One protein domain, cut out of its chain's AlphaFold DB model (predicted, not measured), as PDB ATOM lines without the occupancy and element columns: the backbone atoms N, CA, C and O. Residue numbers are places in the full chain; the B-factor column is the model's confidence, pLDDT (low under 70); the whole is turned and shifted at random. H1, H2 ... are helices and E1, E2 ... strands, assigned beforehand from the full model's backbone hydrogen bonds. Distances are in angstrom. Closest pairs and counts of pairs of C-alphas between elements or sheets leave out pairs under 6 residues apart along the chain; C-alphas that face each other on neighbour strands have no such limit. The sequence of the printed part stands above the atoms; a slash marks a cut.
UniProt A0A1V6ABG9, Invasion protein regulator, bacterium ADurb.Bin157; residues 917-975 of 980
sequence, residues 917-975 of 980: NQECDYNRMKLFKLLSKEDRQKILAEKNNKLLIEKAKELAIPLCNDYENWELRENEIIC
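AT A GLANCE: This is residues 917 to 975 of the 980 residues of the protein "Invasion protein regulator" of bacterium ADurb.Bin157 (UniProt A0A1V6ABG9). A small hairpin of two short strands, E1 and E2, makes one side of a compact helical domain, with H1 packing on E2 and the corner between H2 and H3 reaching E1. Beyond H3, residues 955 to 966 fold back to the hairpin as a long loop. The printed part has 59 residues with three named helices and then two named strands, in the order H1, H2, H3, E1, E2; the sheet E1 - E2 is antiparallel and the class is mostly helix. It is compact, with a radius of gyration of the C-alphas of 10.2 A, and only just rounded, spanning 27 by 18 by 17 A.

IN THESE COORDINATES: E1 is residues 967 to 969 and E2 residues 972 to 974, which ends at C-alpha 974, (20.008, -97.921, 66.459). H1, residues 917 to 930, is 20.1 A long and begins at C-alpha 917, (21.596, -86.336, 65.819). H2, residues 933 to 942, is 14.5 A long, and H3, residues 945 to 954, is 14.2 A long.

HOW THE PARTS SIT: E1 and E2 form a hairpin, antiparallel at 142 degrees; N 967 and O 974 are 3.0 A apart and N 972 and O 969 2.8 A, within hydrogen-bond range. The closest C-alphas of H1 and E2, Arg 924 and Ile 973, are 5.6 A apart. Those of H2 and E1, Leu 940 and Leu 968, are 6.5 A apart, and those of H3 and E1, Asn 945 and Glu 967, 5.9 A. H2 and H3 touch only at the corner, and only just, with 3 pairs of C-alphas within 8 A; the closest are Ile 939 and Leu 947, 6.7 A. They run opposite ways at a steep tilt of 36 degrees, only just past shallow. H1 and H3 are close but not clearly touching, with the C-alphas of Leu 927 and Ala 952 closest at 6.5 A, and about perpendicular at 86 degrees. H1 and H2 are only just apart, at 8.1 A between closest C-alphas. In H1, H2 and H3 every O i to N i+4 pair is within hydrogen-bond range.

THE WHOLE: The C-alphas farthest apart, those of Asn 917 and Glu 934, are 28.2 A apart. The printed part has no cut, and its long link is H3 to E1. The mean pLDDT of the printed part is 70.6; 25 residues are under 70, among them 917 to 923 and 954 to 959.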
ATOM      1  N   ASN A 917      22.303 -85.248  65.136       54.19
ATOM      2  CA  ASN A 917      21.596 -86.336  65.819       54.19
ATOM      3  C   ASN A 917      20.247 -86.604  65.138       54.19
ATOM      4  O   ASN A 917      19.950 -87.732  64.749       54.19
ATOM      5  N   GLN A 918      19.453 -85.550  64.941       55.94
ATOM      6  CA  GLN A 918      18.114 -85.646  64.361       55.94
ATOM      7  C   GLN A 918      18.141 -86.025  62.870       55.94
ATOM      8  O   GLN A 918      17.235 -86.707  62.387       55.94
ATOM      9  N   GLU A 919      19.184 -85.638  62.130       56.69
ATOM     10  CA  GLU A 919      19.420 -86.113  60.764       56.69
ATOM     11  C   GLU A 919      19.805 -87.604  60.745       56.69
ATOM     12  O   GLU A 919      19.294 -88.366  59.918       56.69
ATOM     13  N   CYS A 920      20.625 -88.058  61.701       65.31
ATOM     14  CA  CYS A 920      20.916 -89.477  61.902       65.31
ATOM     15  C   CYS A 920      19.641 -90.283  62.218       65.31
ATOM     16  O   CYS A 920      19.402 -91.310  61.583       65.31
ATOM     17  N   ASP A 921      18.787 -89.822  63.134       63.97
ATOM     18  CA  ASP A 921      17.504 -90.472  63.456       63.97
ATOM     19  C   ASP A 921      16.590 -90.565  62.237       63.97
ATOM     20  O   ASP A 921      16.057 -91.632  61.912       63.97
ATOM     21  N   TYR A 922      16.457 -89.456  61.508       57.53
ATOM     22  CA  TYR A 922      15.640 -89.393  60.308       57.53
ATOM     23  C   TYR A 922      16.117 -90.378  59.230       57.53
ATOM     24  O   TYR A 922      15.307 -91.110  58.650       57.53
ATOM     25  N   ASN A 923      17.428 -90.446  58.986       63.38
ATOM     26  CA  ASN A 923      18.013 -91.351  58.000       63.38
ATOM     27  C   ASN A 923      17.908 -92.825  58.430       63.38
ATOM     28  O   ASN A 923      17.582 -93.669  57.589       63.38
ATOM     29  N   ARG A 924      18.042 -93.136  59.729       76.81
ATOM     30  CA  ARG A 924      17.777 -94.475  60.294       76.81
ATOM     31  C   ARG A 924      16.320 -94.901  60.104       76.81
ATOM     32  O   ARG A 924      16.061 -95.977  59.565       76.81
ATOM     33  N   MET A 925      15.351 -94.049  60.449       66.38
ATOM     34  CA  MET A 925      13.924 -94.332  60.232       66.38
ATOM     35  C   MET A 925      13.575 -94.492  58.742       66.38
ATOM     36  O   MET A 925      12.756 -95.342  58.380       66.38
ATOM     37  N   LYS A 926      14.182 -93.678  57.870       59.56
ATOM     38  CA  LYS A 926      13.989 -93.730  56.414       59.56
ATOM     39  C   LYS A 926      14.534 -95.035  55.828       59.56
ATOM     40  O   LYS A 926      13.810 -95.693  55.083       59.56
ATOM     41  N   LEU A 927      15.753 -95.433  56.198       73.31
ATOM     42  CA  LEU A 927      16.354 -96.706  55.794       73.31
ATOM     43  C   LEU A 927      15.511 -97.890  56.275       73.31
ATOM     44  O   LEU A 927      15.153 -98.742  55.466       73.31
ATOM     45  N   PHE A 928      15.106 -97.906  57.553       74.06
ATOM     46  CA  PHE A 928      14.283 -98.994  58.085       74.06
ATOM     47  C   PHE A 928      12.983 -99.176  57.298       74.06
ATOM     48  O   PHE A 928      12.612-100.304  56.985       74.06
ATOM     49  N   LYS A 929      12.298 -98.083  56.933       66.62
ATOM     50  CA  LYS A 929      11.058 -98.151  56.146       66.62
ATOM     51  C   LYS A 929      11.261 -98.670  54.721       66.62
ATOM     52  O   LYS A 929      10.344 -99.308  54.214       66.62
ATOM     53  N   LEU A 930      12.414 -98.410  54.103       61.06
ATOM     54  CA  LEU A 930      12.709 -98.770  52.711       61.06
ATOM     55  C   LEU A 930      13.267-100.191  52.532       61.06
ATOM     56  O   LEU A 930      13.141-100.746  51.445       61.06
ATOM     57  N   LEU A 931      13.838-100.802  53.574       73.06
ATOM     58  CA  LEU A 931      14.282-102.202  53.524       73.06
ATOM     59  C   LEU A 931      13.099-103.150  53.292       73.06
ATOM     60  O   LEU A 931      12.059-103.015  53.949       73.06
ATOM     61  N   SER A 932      13.266-104.145  52.420       75.56
ATOM     62  CA  SER A 932      12.240-105.166  52.193       75.56
ATOM     63  C   SER A 932      12.035-106.046  53.435       75.56
ATOM     64  O   SER A 932      12.846-106.060  54.365       75.56
ATOM     65  N   LYS A 933      10.928-106.798  53.475       76.06
ATOM     66  CA  LYS A 933      10.636-107.700  54.601       76.06
ATOM     67  C   LYS A 933      11.673-108.828  54.710       76.06
ATOM     68  O   LYS A 933      12.034-109.201  55.823       76.06
ATOM     69  N   GLU A 934      12.184-109.305  53.576       76.69
ATOM     70  CA  GLU A 934      13.235-110.326  53.499       76.69
ATOM     71  C   GLU A 934      14.603-109.775  53.921       76.69
ATOM     72  O   GLU A 934      15.298-110.419  54.706       76.69
ATOM     73  N   ASP A 935      14.970-108.560  53.489       78.00
ATOM     74  CA  ASP A 935      16.232-107.923  53.900       78.00
ATOM     75  C   ASP A 935      16.271-107.701  55.416       78.00
ATOM     76  O   ASP A 935      17.263-108.023  56.068       78.00
ATOM     77  N   ARG A 936      15.169-107.217  56.014       78.81
ATOM     78  CA  ARG A 936      15.064-107.060  57.477       78.81
ATOM     79  C   ARG A 936      15.237-108.393  58.203       78.81
ATOM     80  O   ARG A 936      15.901-108.429  59.234       78.81
ATOM     81  N   GLN A 937      14.665-109.477  57.676       78.62
ATOM     82  CA  GLN A 937      14.806-110.813  58.259       78.62
ATOM     83  C   GLN A 937      16.242-111.342  58.152       78.62
ATOM     84  O   GLN A 937      16.756-111.846  59.148       78.62
ATOM     85  N   LYS A 938      16.922-111.165  57.010       78.19
ATOM     86  CA  LYS A 938      18.342-111.529  56.844       78.19
ATOM     87  C   LYS A 938      19.249-110.741  57.789       78.19
ATOM     88  O   LYS A 938      20.018-111.340  58.534       78.19
ATOM     89  N   ILE A 939      19.095-109.416  57.845       78.12
ATOM     90  CA  ILE A 939      19.896-108.537  58.718       78.12
ATOM     91  C   ILE A 939      19.702-108.898  60.205       78.12
ATOM     92  O   ILE A 939      20.675-108.934  60.958       78.12
ATOM     93  N   LEU A 940      18.471-109.218  60.631       75.31
ATOM     94  CA  LEU A 940      18.184-109.679  61.998       75.31
ATOM     95  C   LEU A 940      18.744-111.082  62.293       75.31
ATOM     96  O   LEU A 940      19.215-111.317  63.406       75.31
ATOM     97  N   ALA A 941      18.696-112.004  61.327       76.06
ATOM     98  CA  ALA A 941      19.185-113.374  61.487       76.06
ATOM     99  C   ALA A 941      20.720-113.448  61.545       76.06
ATOM    100  O   ALA A 941      21.273-114.161  62.379       76.06
ATOM    101  N   GLU A 942      21.407-112.685  60.693       71.81
ATOM    102  CA  GLU A 942      22.872-112.664  60.606       71.81
ATOM    103  C   GLU A 942      23.528-111.753  61.656       71.81
ATOM    104  O   GLU A 942      24.731-111.856  61.886       71.81
ATOM    105  N   LYS A 943      22.759-110.842  62.281       64.75
ATOM    106  CA  LYS A 943      23.248-109.773  63.180       64.75
ATOM    107  C   LYS A 943      24.412-108.961  62.590       64.75
ATOM    108  O   LYS A 943      25.255-108.439  63.316       64.75
ATOM    109  N   ASN A 944      24.458-108.856  61.264       63.69
ATOM    110  CA  ASN A 944      25.571-108.283  60.522       63.69
ATOM    111  C   ASN A 944      25.167-106.932  59.926       63.69
ATOM    112  O   ASN A 944      24.330-106.847  59.026       63.69
ATOM    113  N   ASN A 945      25.782-105.859  60.417       72.94
ATOM    114  CA  ASN A 945      25.459-104.507  59.981       72.94
ATOM    115  C   ASN A 945      26.039-104.129  58.608       72.94
ATOM    116  O   ASN A 945      25.599-103.136  58.028       72.94
ATOM    117  N   LYS A 946      26.943-104.931  58.026       77.75
ATOM    118  CA  LYS A 946      27.469-104.668  56.677       77.75
ATOM    119  C   LYS A 946      26.368-104.614  55.624       77.75
ATOM    120  O   LYS A 946      26.339-103.654  54.866       77.75
ATOM    121  N   LEU A 947      25.433-105.568  55.627       75.44
ATOM    122  CA  LEU A 947      24.319-105.589  54.668       75.44
ATOM    123  C   LEU A 947      23.373-104.388  54.862       75.44
ATOM    124  O   LEU A 947      22.852-103.837  53.895       75.44
ATOM    125  N   LEU A 948      23.201-103.932  56.107       78.12
ATOM    126  CA  LEU A 948      22.415-102.741  56.438       78.12
ATOM    127  C   LEU A 948      23.059-101.459  55.876       78.12
ATOM    128  O   LEU A 948      22.377-100.626  55.280       78.12
ATOM    129  N   ILE A 949      24.378-101.325  56.035       80.69
ATOM    130  CA  ILE A 949      25.182-100.202  55.533       80.69
ATOM    131  C   ILE A 949      25.303-100.249  54.003       80.69
ATOM    132  O   ILE A 949      25.252 -99.210  53.349       80.69
ATOM    133  N   GLU A 950      25.437-101.436  53.415       80.50
ATOM    134  CA  GLU A 950      25.480-101.639  51.965       80.50
ATOM    135  C   GLU A 950      24.155-101.227  51.319       80.50
ATOM    136  O   GLU A 950      24.161-100.395  50.413       80.50
ATOM    137  N   LYS A 951      23.013-101.668  51.868       79.00
ATOM    138  CA  LYS A 951      21.684-101.211  51.427       79.00
ATOM    139  C   LYS A 951      21.482 -99.708  51.628       79.00
ATOM    140  O   LYS A 951      20.849 -99.068  50.793       79.00
ATOM    141  N   ALA A 952      22.051 -99.111  52.676       75.50
ATOM    142  CA  ALA A 952      22.035 -97.658  52.847       75.50
ATOM    143  C   ALA A 952      22.812 -96.926  51.737       75.50
ATOM    144  O   ALA A 952      22.321 -95.928  51.209       75.50
ATOM    145  N   LYS A 953      23.990 -97.440  51.356       74.88
ATOM    146  CA  LYS A 953      24.831 -96.890  50.280       74.88
ATOM    147  C   LYS A 953      24.199 -97.092  48.898       74.88
ATOM    148  O   LYS A 953      24.173 -96.146  48.118       74.88
ATOM    149  N   GLU A 954      23.623 -98.263  48.626       68.94
ATOM    150  CA  GLU A 954      22.870 -98.573  47.397       68.94
ATOM    151  C   GLU A 954      21.662 -97.636  47.216       68.94
ATOM    152  O   GLU A 954      21.433 -97.110  46.130       68.94
ATOM    153  N   LEU A 955      20.933 -97.354  48.302       57.31
ATOM    154  CA  LEU A 955      19.801 -96.420  48.327       57.31
ATOM    155  C   LEU A 955      20.216 -94.942  48.490       57.31
ATOM    156  O   LEU A 955      19.348 -94.082  48.668       57.31
ATOM    157  N   ALA A 956      21.521 -94.642  48.450       59.41
ATOM    158  CA  ALA A 956      22.108 -93.310  48.624       59.41
ATOM    159  C   ALA A 956      21.586 -92.536  49.859       59.41
ATOM    160  O   ALA A 956      21.379 -91.321  49.817       59.41
ATOM    161  N   ILE A 957      21.346 -93.237  50.970       61.53
ATOM    162  CA  ILE A 957      20.943 -92.627  52.242       61.53
ATOM    163  C   ILE A 957      22.199 -92.093  52.949       61.53
ATOM    164  O   ILE A 957      23.137 -92.867  53.146       61.53
ATOM    165  N   PRO A 958      22.244 -90.803  53.345       60.72
ATOM    166  CA  PRO A 958      23.387 -90.247  54.058       60.72
ATOM    167  C   PRO A 958      23.638 -90.974  55.380       60.72
ATOM    168  O   PRO A 958      22.714 -91.264  56.143       60.72
ATOM    169  N   LEU A 959      24.911 -91.255  55.639       67.06
ATOM    170  CA  LEU A 959      25.390 -91.982  56.805       67.06
ATOM    171  C   LEU A 959      26.111 -90.997  57.732       67.06
ATOM    172  O   LEU A 959      26.968 -90.244  57.278       67.06
ATOM    173  N   CYS A 960      25.746 -90.981  59.017       70.38
ATOM    174  CA  CYS A 960      26.423 -90.162  60.028       70.38
ATOM    175  C   CYS A 960      27.828 -90.708  60.328       70.38
ATOM    176  O   CYS A 960      28.089 -91.871  60.050       70.38
ATOM    177  N   ASN A 961      28.702 -89.941  60.983       67.38
ATOM    178  CA  ASN A 961      30.101 -90.351  61.193       67.38
ATOM    179  C   ASN A 961      30.279 -91.719  61.899       67.38
ATOM    180  O   ASN A 961      31.166 -92.472  61.514       67.38
ATOM    181  N   ASP A 962      29.393 -92.099  62.830       67.44
ATOM    182  CA  ASP A 962      29.430 -93.398  63.540       67.44
ATOM    183  C   ASP A 962      28.552 -94.507  62.913       67.44
ATOM    184  O   ASP A 962      28.108 -95.445  63.585       67.44
ATOM    185  N   TYR A 963      28.278 -94.420  61.607       70.44
ATOM    186  CA  TYR A 963      27.412 -95.363  60.889       70.44
ATOM    187  C   TYR A 963      27.866 -96.829  60.927       70.44
ATOM    188  O   TYR A 963      27.043 -97.734  60.801       70.44
ATOM    189  N   GLU A 964      29.164 -97.075  61.114       74.06
ATOM    190  CA  GLU A 964      29.750 -98.422  61.158       74.06
ATOM    191  C   GLU A 964      29.305 -99.230  62.386       74.06
ATOM    192  O   GLU A 964      29.462-100.449  62.412       74.06
ATOM    193  N   ASN A 965      28.674 -98.566  63.362       69.50
ATOM    194  CA  ASN A 965      28.090 -99.173  64.556       69.50
ATOM    195  C   ASN A 965      26.548 -99.201  64.533       69.50
ATOM    196  O   ASN A 965      25.925 -99.410  65.572       69.50
ATOM    197  N   TRP A 966      25.904 -98.962  63.382       79.62
ATOM    198  CA  TRP A 966      24.447 -99.094  63.275       79.62
ATOM    199  C   TRP A 966      24.018-100.557  63.429       79.62
ATOM    200  O   TRP A 966      24.576-101.439  62.784       79.62
ATOM    201  N   GLU A 967      22.991-100.820  64.235       76.62
ATOM    202  CA  GLU A 967      22.414-102.158  64.428       76.62
ATOM    203  C   GLU A 967      20.896-102.134  64.246       76.62
ATOM    204  O   GLU A 967      20.231-101.184  64.653       76.62
ATOM    205  N   LEU A 968      20.322-103.202  63.689       76.19
ATOM    206  CA  LEU A 968      18.871-103.385  63.614       76.19
ATOM    207  C   LEU A 968      18.395-104.237  64.802       76.19
ATOM    208  O   LEU A 968      18.775-105.403  64.907       76.19
ATOM    209  N   ARG A 969      17.547-103.687  65.680       73.81
ATOM    210  CA  ARG A 969      16.957-104.404  66.828       73.81
ATOM    211  C   ARG A 969      15.446-104.208  66.866       73.81
ATOM    212  O   ARG A 969      14.978-103.084  66.771       73.81
ATOM    213  N   GLU A 970      14.687-105.298  66.990       64.56
ATOM    214  CA  GLU A 970      13.237-105.308  67.295       64.56
ATOM    215  C   GLU A 970      12.326-104.375  66.453       64.56
ATOM    216  O   GLU A 970      11.211-104.070  66.870       64.56
ATOM    217  N   ASN A 971      12.749-104.028  65.225       64.75
ATOM    218  CA  ASN A 971      12.141-103.085  64.259       64.75
ATOM    219  C   ASN A 971      12.635-101.621  64.283       64.75
ATOM    220  O   ASN A 971      12.018-100.775  63.640       64.75
ATOM    221  N   GLU A 972      13.767-101.310  64.913       68.62
ATOM    222  CA  GLU A 972      14.416 -99.996  64.796       68.62
ATOM    223  C   GLU A 972      15.917-100.114  64.505       68.62
ATOM    224  O   GLU A 972      16.593-101.038  64.962       68.62
ATOM    225  N   ILE A 973      16.444 -99.173  63.714       80.00
ATOM    226  CA  ILE A 973      17.886 -99.040  63.473       80.00
ATOM    227  C   ILE A 973      18.452 -98.099  64.537       80.00
ATOM    228  O   ILE A 973      18.034 -96.945  64.658       80.00
ATOM    229  N   ILE A 974      19.417 -98.592  65.304       76.69
ATOM    230  CA  ILE A 974      20.008 -97.921  66.459       76.69
ATOM    231  C   ILE A 974      21.434 -97.482  66.110       76.69
ATOM    232  O   ILE A 974      22.204 -98.268  65.568       76.69
ATOM    233  N   CYS A 975      21.786 -96.236  66.436       76.06
ATOM    234  CA  CYS A 975      23.154 -95.716  66.429       76.06
ATOM    235  C   CYS A 975      23.591 -95.487  67.886       76.06
ATOM    236  O   CYS A 975      22.867 -94.796  68.606       76.06
TER     237      CYS A 975